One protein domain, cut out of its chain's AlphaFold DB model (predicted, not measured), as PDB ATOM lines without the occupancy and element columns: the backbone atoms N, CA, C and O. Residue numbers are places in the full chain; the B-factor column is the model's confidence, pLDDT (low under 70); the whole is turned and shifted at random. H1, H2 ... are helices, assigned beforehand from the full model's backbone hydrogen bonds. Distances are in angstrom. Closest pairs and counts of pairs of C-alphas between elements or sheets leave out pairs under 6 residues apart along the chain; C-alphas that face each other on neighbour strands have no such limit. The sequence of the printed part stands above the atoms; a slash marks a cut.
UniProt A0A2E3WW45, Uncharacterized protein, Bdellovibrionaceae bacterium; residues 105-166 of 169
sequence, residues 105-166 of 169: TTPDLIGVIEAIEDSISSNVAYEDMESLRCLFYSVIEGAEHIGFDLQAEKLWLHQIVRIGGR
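This is residues 105 to 166 of the 169 residues of an uncharacterized protein of Bdellovibrionaceae bacterium (UniProt A0A2E3WW45). Three helices, H1, H2 and H3, stand side by side at shallow tilts in a small elongated up-and-down bundle, their centres at the corners of a triangle. H1 and H2 form a helical hairpin, and H3 folds back beside them, less closely packed, with few C-alphas near either of the two. The printed part has 62 residues with three named helices, in the order H1, H2, H3, and no named strand; the class is all helix. The whole is compact, with a radius of gyration of the C-alphas of 11.7 A, and its C-alphas span 36 by 19 by 15 A.

Begin at Thr 105 and go on to C-alpha 108 at (-34.876, 2.374, -21.156), where H1 begins; it holds residues 108 to 121 and is 20.5 A long from first to last C-alpha. After a tight link of 4 residues, find C-alpha 126 at (-30.580, -3.049, -0.493). There H2 begins, residues 126 to 146, the longest helix with 21 residues and 30.8 A. Another tight link of 4 residues leads to H3, residues 151 to 164, which is 20.9 A long and ends at C-alpha 164 at (-42.664, -1.055, -1.251).

In this bundle each helix runs against the one before it in the chain, which is what up and down means. Look first at the hairpin of H1 and H2: they touch, with 12 pairs of C-alphas within 8 A, and the closest C-alphas are those of Val 112 and Phe 136, 6.2 A apart. Their lines stand at a shallow tilt of 21 degrees, and they run opposite ways. Next compare H1 with H3: they only just touch, with 3 pairs of C-alphas within 8 A, the closest being those of Ile 120 and Gly 164 at 6.0 A. These two run the same way at a shallow tilt of 10 degrees. H2 and H3 are close but not clearly touching, with the closest C-alphas, those of Ile 140 and Lys 154, 7.6 A apart; they run opposite ways at a shallow tilt of 11 degrees. Along the backbone, every O i to N i+4 pair is within hydrogen-bond range in H1 and H2, and 9 of 10 are in H3.

The two C-alphas farthest apart are those of Asn 123 and Gly 147, 35.7 A from each other, one in each link. The C-alphas of Thr 105 and Arg 166, the first and last printed residues, are 31.3 A apart. The printed part has no cut, and both links are tight. The mean pLDDT of the printed part is 84.6; look for values under 70 at residues 123 to 124, residue 126 and residues 163 to 166.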
ATOM      1  N   THR A 105     -31.942   5.767 -24.025       96.62
ATOM      2  CA  THR A 105     -33.154   6.357 -24.590       96.62
ATOM      3  C   THR A 105     -34.239   6.441 -23.515       96.62
ATOM      4  O   THR A 105     -34.136   5.818 -22.458       96.62
ATOM      5  N   THR A 106     -35.295   7.217 -23.751       95.69
ATOM      6  CA  THR A 106     -36.411   7.351 -22.804       95.69
ATOM      7  C   THR A 106     -37.132   6.024 -22.501       95.69
ATOM      8  O   THR A 106     -37.418   5.800 -21.321       95.69
ATOM      9  N   PRO A 107     -37.333   5.084 -23.453       94.75
ATOM     10  CA  PRO A 107     -37.893   3.766 -23.138       94.75
ATOM     11  C   PRO A 107     -37.049   2.907 -22.190       94.75
ATOM     12  O   PRO A 107     -37.611   2.049 -21.511       94.75
ATOM     13  N   ASP A 108     -35.734   3.143 -22.076       93.50
ATOM     14  CA  ASP A 108     -34.876   2.374 -21.156       93.50
ATOM     15  C   ASP A 108     -35.312   2.535 -19.687       93.50
ATOM     16  O   ASP A 108     -35.048   1.663 -18.859       93.50
ATOM     17  N   LEU A 109     -36.037   3.614 -19.354       92.75
ATOM     18  CA  LEU A 109     -36.617   3.823 -18.025       92.75
ATOM     19  C   LEU A 109     -37.607   2.725 -17.633       92.75
ATOM     20  O   LEU A 109     -37.674   2.386 -16.453       92.75
ATOM     21  N   ILE A 110     -38.342   2.155 -18.596       89.50
ATOM     22  CA  ILE A 110     -39.307   1.080 -18.333       89.50
ATOM     23  C   ILE A 110     -38.584  -0.149 -17.786       89.50
ATOM     24  O   ILE A 110     -38.940  -0.633 -16.717       89.50
ATOM     25  N   GLY A 111     -37.500  -0.579 -18.439       89.00
ATOM     26  CA  GLY A 111     -36.717  -1.726 -17.970       89.00
ATOM     27  C   GLY A 111     -36.082  -1.494 -16.593       89.00
ATOM     28  O   GLY A 111     -35.992  -2.416 -15.784       89.00
ATOM     29  N   VAL A 112     -35.679  -0.256 -16.282       90.75
ATOM     30  CA  VAL A 112     -35.172   0.086 -14.941       90.75
ATOM     31  C   VAL A 112     -36.286   0.027 -13.893       90.75
ATOM     32  O   VAL A 112     -36.048  -0.445 -12.782       90.75
ATOM     33  N   ILE A 113     -37.493   0.484 -14.224       88.56
ATOM     34  CA  ILE A 113     -38.653   0.430 -13.329       88.56
ATOM     35  C   ILE A 113     -39.065  -1.016 -13.050       88.56
ATOM     36  O   ILE A 113     -39.199  -1.376 -11.882       88.56
ATOM     37  N   GLU A 114     -39.188  -1.844 -14.086       88.00
ATOM     38  CA  GLU A 114     -39.510  -3.270 -13.949       88.00
ATOM     39  C   GLU A 114     -38.499  -3.968 -13.025       88.00
ATOM     40  O   GLU A 114     -38.878  -4.648 -12.073       88.00
ATOM     41  N   ALA A 115     -37.200  -3.697 -13.204       88.88
ATOM     42  CA  ALA A 115     -36.158  -4.237 -12.333       88.88
ATOM     43  C   ALA A 115     -36.286  -3.776 -10.864       88.88
ATOM     44  O   ALA A 115     -35.963  -4.532  -9.940       88.88
ATOM     45  N   ILE A 116     -36.751  -2.545 -10.615       87.38
ATOM     46  CA  ILE A 116     -37.017  -2.041  -9.257       87.38
ATOM     47  C   ILE A 116     -38.220  -2.765  -8.642       87.38
ATOM     48  O   ILE A 116     -38.152  -3.165  -7.477       87.38
ATOM     49  N   GLU A 117     -39.305  -2.950  -9.392       85.00
ATOM     50  CA  GLU A 117     -40.512  -3.648  -8.928       85.00
ATOM     51  C   GLU A 117     -40.233  -5.123  -8.602       85.00
ATOM     52  O   GLU A 117     -40.624  -5.615  -7.533       85.00
ATOM     53  N   ASP A 118     -39.471  -5.803  -9.458       84.81
ATOM     54  CA  ASP A 118     -39.011  -7.173  -9.229       84.81
ATOM     55  C   ASP A 118     -38.132  -7.271  -7.976       84.81
ATOM     56  O   ASP A 118     -38.252  -8.221  -7.190       84.81
ATOM     57  N   SER A 119     -37.288  -6.261  -7.739       84.75
ATOM     58  CA  SER A 119     -36.415  -6.200  -6.563       84.75
ATOM     59  C   SER A 119     -37.194  -6.034  -5.256       84.75
ATOM     60  O   SER A 119     -36.857  -6.672  -4.255       84.75
ATOM     61  N   ILE A 120     -38.260  -5.222  -5.265       81.19
ATOM     62  CA  ILE A 120     -39.189  -5.071  -4.130       81.19
ATOM     63  C   ILE A 120     -39.890  -6.401  -3.841       81.19
ATOM     64  O   ILE A 120     -40.015  -6.798  -2.685       81.19
ATOM     65  N   SER A 121     -40.326  -7.098  -4.891       78.31
ATOM     66  CA  SER A 121     -41.077  -8.351  -4.776       78.31
ATOM     67  C   SER A 121     -40.211  -9.526  -4.308       78.31
ATOM     68  O   SER A 121     -40.705 -10.428  -3.632       78.31
ATOM     69  N   SER A 122     -38.917  -9.511  -4.639       75.94
ATOM     70  CA  SER A 122     -38.008 -10.648  -4.444       75.94
ATOM     71  C   SER A 122     -37.098 -10.538  -3.213       75.94
ATOM     72  O   SER A 122     -36.221 -11.382  -3.038       75.94
ATOM     73  N   ASN A 123     -37.297  -9.541  -2.338       68.00
ATOM     74  CA  ASN A 123     -36.459  -9.312  -1.146       68.00
ATOM     75  C   ASN A 123     -34.954  -9.196  -1.493       68.00
ATOM     76  O   ASN A 123     -34.087  -9.749  -0.810       68.00
ATOM     77  N   VAL A 124     -34.647  -8.500  -2.593       68.44
ATOM     78  CA  VAL A 124     -33.274  -8.293  -3.083       68.44
ATOM     79  C   VAL A 124     -32.468  -7.435  -2.097       68.44
ATOM     80  O   VAL A 124     -33.025  -6.644  -1.332       68.44
ATOM     81  N   ALA A 125     -31.141  -7.595  -2.103       72.62
ATOM     82  CA  ALA A 125     -30.234  -6.797  -1.286       72.62
ATOM     83  C   ALA A 125     -30.421  -5.288  -1.535       72.62
ATOM     84  O   ALA A 125     -30.551  -4.828  -2.669       72.62
ATOM     85  N   TYR A 126     -30.380  -4.503  -0.457       69.25
ATOM     86  CA  TYR A 126     -30.580  -3.049  -0.493       69.25
ATOM     87  C   TYR A 126     -29.610  -2.318  -1.443       69.25
ATOM     88  O   TYR A 126     -29.980  -1.325  -2.067       69.25
ATOM     89  N   GLU A 127     -28.379  -2.818  -1.583       71.69
ATOM     90  CA  GLU A 127     -27.339  -2.232  -2.445       71.69
ATOM     91  C   GLU A 127     -27.696  -2.293  -3.941       71.69
ATOM     92  O   GLU A 127     -27.437  -1.340  -4.684       71.69
ATOM     93  N   ASP A 128     -28.355  -3.369  -4.379       77.75
ATOM     94  CA  ASP A 128     -28.810  -3.515  -5.764       77.75
ATOM     95  C   ASP A 128     -29.997  -2.582  -6.043       77.75
ATOM     96  O   ASP A 128     -30.044  -1.922  -7.083       77.75
ATOM     97  N   MET A 129     -30.912  -2.439  -5.076       82.62
ATOM     98  CA  MET A 129     -32.023  -1.488  -5.173       82.62
ATOM     99  C   MET A 129     -31.527  -0.039  -5.276       82.62
ATOM    100  O   MET A 129     -32.031   0.725  -6.101       82.62
ATOM    101  N   GLU A 130     -30.543   0.360  -4.468       83.69
ATOM    102  CA  GLU A 130     -29.994   1.718  -4.539       83.69
ATOM    103  C   GLU A 130     -29.260   1.963  -5.864       83.69
ATOM    104  O   GLU A 130     -29.402   3.031  -6.462       83.69
ATOM    105  N   SER A 131     -28.568   0.953  -6.395       87.50
ATOM    106  CA  SER A 131     -27.936   1.024  -7.718       87.50
ATOM    107  C   SER A 131     -28.963   1.243  -8.835       87.50
ATOM    108  O   SER A 131     -28.761   2.103  -9.695       87.50
ATOM    109  N   LEU A 132     -30.096   0.531  -8.800       89.44
ATOM    110  CA  LEU A 132     -31.194   0.709  -9.758       89.44
ATOM    111  C   LEU A 132     -31.835   2.099  -9.653       89.44
ATOM    112  O   LEU A 132     -32.108   2.735 -10.671       89.44
ATOM    113  N   ARG A 133     -32.019   2.619  -8.434       89.38
ATOM    114  CA  ARG A 133     -32.514   3.990  -8.212       89.38
ATOM    115  C   ARG A 133     -31.544   5.029  -8.767       89.38
ATOM    116  O   ARG A 133     -31.968   5.970  -9.438       89.38
ATOM    117  N   CYS A 134     -30.248   4.856  -8.522       91.25
ATOM    118  CA  CYS A 134     -29.210   5.718  -9.078       91.25
ATOM    119  C   CYS A 134     -29.204   5.681 -10.609       91.25
ATOM    120  O   CYS A 134     -29.112   6.741 -11.229       91.25
ATOM    121  N   LEU A 135     -29.355   4.499 -11.218       92.75
ATOM    122  CA  LEU A 135     -29.482   4.358 -12.668       92.75
ATOM    123  C   LEU A 135     -30.722   5.087 -13.194       92.75
ATOM    124  O   LEU A 135     -30.601   5.874 -14.129       92.75
ATOM    125  N   PHE A 136     -31.881   4.903 -12.560       93.38
ATOM    126  CA  PHE A 136     -33.113   5.589 -12.944       93.38
ATOM    127  C   PHE A 136     -32.911   7.106 -12.994       93.38
ATOM    128  O   PHE A 136     -33.126   7.735 -14.027       93.38
ATOM    129  N   TYR A 137     -32.418   7.702 -11.905       93.44
ATOM    130  CA  TYR A 137     -32.207   9.147 -11.879       93.44
ATOM    131  C   TYR A 137     -31.094   9.618 -12.823       93.44
ATOM    132  O   TYR A 137     -31.164  10.732 -13.332       93.44
ATOM    133  N   SER A 138     -30.082   8.786 -13.073       95.00
ATOM    134  CA  SER A 138     -29.031   9.063 -14.056       95.00
ATOM    135  C   SER A 138     -29.603   9.193 -15.474       95.00
ATOM    136  O   SER A 138     -29.247  10.127 -16.196       95.00
ATOM    137  N   VAL A 139     -30.534   8.312 -15.857       95.69
ATOM    138  CA  VAL A 139     -31.237   8.389 -17.148       95.69
ATOM    139  C   VAL A 139     -32.170   9.602 -17.188       95.69
ATOM    140  O   VAL A 139     -32.102  10.372 -18.142       95.69
ATOM    141  N   ILE A 140     -32.971   9.827 -16.139       95.44
ATOM    142  CA  ILE A 140     -33.874  10.987 -16.043       95.44
ATOM    143  C   ILE A 140     -33.111  12.305 -16.228       95.44
ATOM    144  O   ILE A 140     -33.477  13.120 -17.070       95.44
ATOM    145  N   GLU A 141     -32.037  12.515 -15.465       94.94
ATOM    146  CA  GLU A 141     -31.263  13.755 -15.537       94.94
ATOM    147  C   GLU A 141     -30.557  13.909 -16.882       94.94
ATOM    148  O   GLU A 141     -30.457  15.024 -17.385       94.94
ATOM    149  N   GLY A 142     -30.092  12.813 -17.489       95.19
ATOM    150  CA  GLY A 142     -29.518  12.843 -18.836       95.19
ATOM    151  C   GLY A 142     -30.533  13.293 -19.891       95.19
ATOM    152  O   GLY A 142     -30.222  14.141 -20.728       95.19
ATOM    153  N   ALA A 143     -31.758  12.772 -19.817       96.00
ATOM    154  CA  ALA A 143     -32.841  13.109 -20.733       96.00
ATOM    155  C   ALA A 143     -33.314  14.560 -20.560       96.00
ATOM    156  O   ALA A 143     -33.451  15.301 -21.530       96.00
ATOM    157  N   GLU A 144     -33.518  15.006 -19.320       95.56
ATOM    158  CA  GLU A 144     -33.906  16.394 -19.045       95.56
ATOM    159  C   GLU A 144     -32.805  17.378 -19.435       95.56
ATOM    160  O   GLU A 144     -33.084  18.480 -19.904       95.56
ATOM    161  N   HIS A 145     -31.538  16.979 -19.299       94.12
ATOM    162  CA  HIS A 145     -30.414  17.815 -19.691       94.12
ATOM    163  C   HIS A 145     -30.397  18.113 -21.196       94.12
ATOM    164  O   HIS A 145     -29.995  19.215 -21.592       94.12
ATOM    165  N   ILE A 146     -30.852  17.168 -22.029       94.31
ATOM    166  CA  ILE A 146     -31.009  17.390 -23.471       94.31
ATOM    167  C   ILE A 146     -32.335  18.066 -23.838       94.31
ATOM    168  O   ILE A 146     -32.403  18.642 -24.917       94.31
ATOM    169  N   GLY A 147     -33.330  18.057 -22.942       94.31
ATOM    170  CA  GLY A 147     -34.572  18.825 -23.069       94.31
ATOM    171  C   GLY A 147     -35.873  18.020 -22.993       94.31
ATOM    172  O   GLY A 147     -36.932  18.604 -23.210       94.31
ATOM    173  N   PHE A 148     -35.838  16.716 -22.695       95.94
ATOM    174  CA  PHE A 148     -37.072  15.948 -22.498       95.94
ATOM    175  C   PHE A 148     -37.804  16.353 -21.219       95.94
ATOM    176  O   PHE A 148     -37.182  16.571 -20.180       95.94
ATOM    177  N   ASP A 149     -39.136  16.357 -21.272       94.06
ATOM    178  CA  ASP A 149     -39.980  16.432 -20.080       94.06
ATOM    179  C   ASP A 149     -40.299  15.022 -19.559       94.06
ATOM    180  O   ASP A 149     -41.017  14.238 -20.195       94.06
ATOM    181  N   LEU A 150     -39.751  14.712 -18.380       93.62
ATOM    182  CA  LEU A 150     -39.932  13.439 -17.686       93.62
ATOM    183  C   LEU A 150     -40.579  13.589 -16.299       93.62
ATOM    184  O   LEU A 150     -40.343  12.784 -15.391       93.62
ATOM    185  N   GLN A 151     -41.390  14.634 -16.094       90.06
ATOM    186  CA  GLN A 151     -42.067  14.838 -14.808       90.06
ATOM    187  C   GLN A 151     -42.988  13.665 -14.431       90.06
ATOM    188  O   GLN A 151     -43.069  13.302 -13.257       90.06
ATOM    189  N   ALA A 152     -43.649  13.035 -15.406       87.62
ATOM    190  CA  ALA A 152     -44.518  11.884 -15.158       87.62
ATOM    191  C   ALA A 152     -43.729  10.668 -14.638       87.62
ATOM    192  O   ALA A 152     -44.111  10.055 -13.640       87.62
ATOM    193  N   GLU A 153     -42.590  10.361 -15.256       90.19
ATOM    194  CA  GLU A 153     -41.716   9.245 -14.893       90.19
ATOM    195  C   GLU A 153     -41.104   9.450 -13.503       90.19
ATOM    196  O   GLU A 153     -41.082   8.528 -12.684       90.19
ATOM    197  N   LYS A 154     -40.689  10.683 -13.181       88.12
ATOM    198  CA  LYS A 154     -40.239  11.042 -11.827       88.12
ATOM    199  C   LYS A 154     -41.302  10.745 -10.771       88.12
ATOM    200  O   LYS A 154     -40.989  10.190  -9.716       88.12
ATOM    201  N   LEU A 155     -42.558  11.109 -11.039       86.38
ATOM    202  CA  LEU A 155     -43.668  10.860 -10.116       86.38
ATOM    203  C   LEU A 155     -43.949   9.363  -9.943       86.38
ATOM    204  O   LEU A 155     -44.292   8.939  -8.836       86.38
ATOM    205  N   TRP A 156     -43.774   8.564 -10.994       82.00
ATOM    206  CA  TRP A 156     -44.017   7.126 -10.943       82.00
ATOM    207  C   TRP A 156     -43.060   6.407  -9.981       82.00
ATOM    208  O   TRP A 156     -43.519   5.670  -9.103       82.00
ATOM    209  N   LEU A 157     -41.754   6.709 -10.022       80.19
ATOM    210  CA  LEU A 157     -40.790   6.124  -9.076       80.19
ATOM    211  C   LEU A 157     -41.159   6.439  -7.614       80.19
ATOM    212  O   LEU A 157     -41.086   5.569  -6.743       80.19
ATOM    213  N   HIS A 158     -41.593   7.671  -7.329       79.81
ATOM    214  CA  HIS A 158     -42.034   8.048  -5.983       79.81
ATOM    215  C   HIS A 158     -43.215   7.202  -5.483       79.81
ATOM    216  O   HIS A 158     -43.299   6.914  -4.285       79.81
ATOM    217  N   GLN A 159     -44.118   6.790  -6.377       78.00
ATOM    218  CA  GLN A 159     -45.257   5.942  -6.029       78.00
ATOM    219  C   GLN A 159     -44.827   4.503  -5.729       78.00
ATOM    220  O   GLN A 159     -45.220   3.972  -4.688       78.00
ATOM    221  N   ILE A 160     -43.973   3.909  -6.570       72.12
ATOM    222  CA  ILE A 160     -43.470   2.532  -6.400       72.12
ATOM    223  C   ILE A 160     -42.780   2.374  -5.038       72.12
ATOM    224  O   ILE A 160     -43.094   1.479  -4.253       72.12
ATOM    225  N   VAL A 161     -41.902   3.316  -4.697       70.75
ATOM    226  CA  VAL A 161     -41.127   3.288  -3.446       70.75
ATOM    227  C   VAL A 161     -42.030   3.401  -2.217       70.75
ATOM    228  O   VAL A 161     -41.801   2.747  -1.200       70.75
ATOM    229  N   ARG A 162     -43.094   4.207  -2.304       70.12
ATOM    230  CA  ARG A 162     -44.064   4.366  -1.214       70.12
ATOM    231  C   ARG A 162     -44.868   3.088  -0.962       70.12
ATOM    232  O   ARG A 162     -45.251   2.839   0.180       70.12
ATOM    233  N   ILE A 163     -45.144   2.309  -2.006       61.56
ATOM    234  CA  ILE A 163     -45.844   1.023  -1.902       61.56
ATOM    235  C   ILE A 163     -44.909  -0.030  -1.296       61.56
ATOM    236  O   ILE A 163     -45.286  -0.673  -0.316       61.56
ATOM    237  N   GLY A 164     -43.668  -0.128  -1.786       56.62
ATOM    238  CA  GLY A 164     -42.664  -1.055  -1.251       56.62
ATOM    239  C   GLY A 164     -42.355  -0.832   0.236       56.62
ATOM    240  O   GLY A 164     -42.260  -1.788   0.996       56.62
ATOM    241  N   GLY A 165     -42.303   0.427   0.690       54.78
ATOM    242  CA  GLY A 165     -42.076   0.760   2.104       54.78
ATOM    243  C   GLY A 165     -43.263   0.502   3.045       54.78
ATOM    244  O   GLY A 165     -43.096   0.568   4.258       54.78
ATOM    245  N   ARG A 166     -44.467   0.234   2.519       46.97
ATOM    246  CA  ARG A 166     -45.643  -0.143   3.327       46.97
ATOM    247  C   ARG A 166     -45.806  -1.652   3.480       46.97
ATOM    248  O   ARG A 166     -46.464  -2.073   4.420       46.97
TER     249      ARG A 166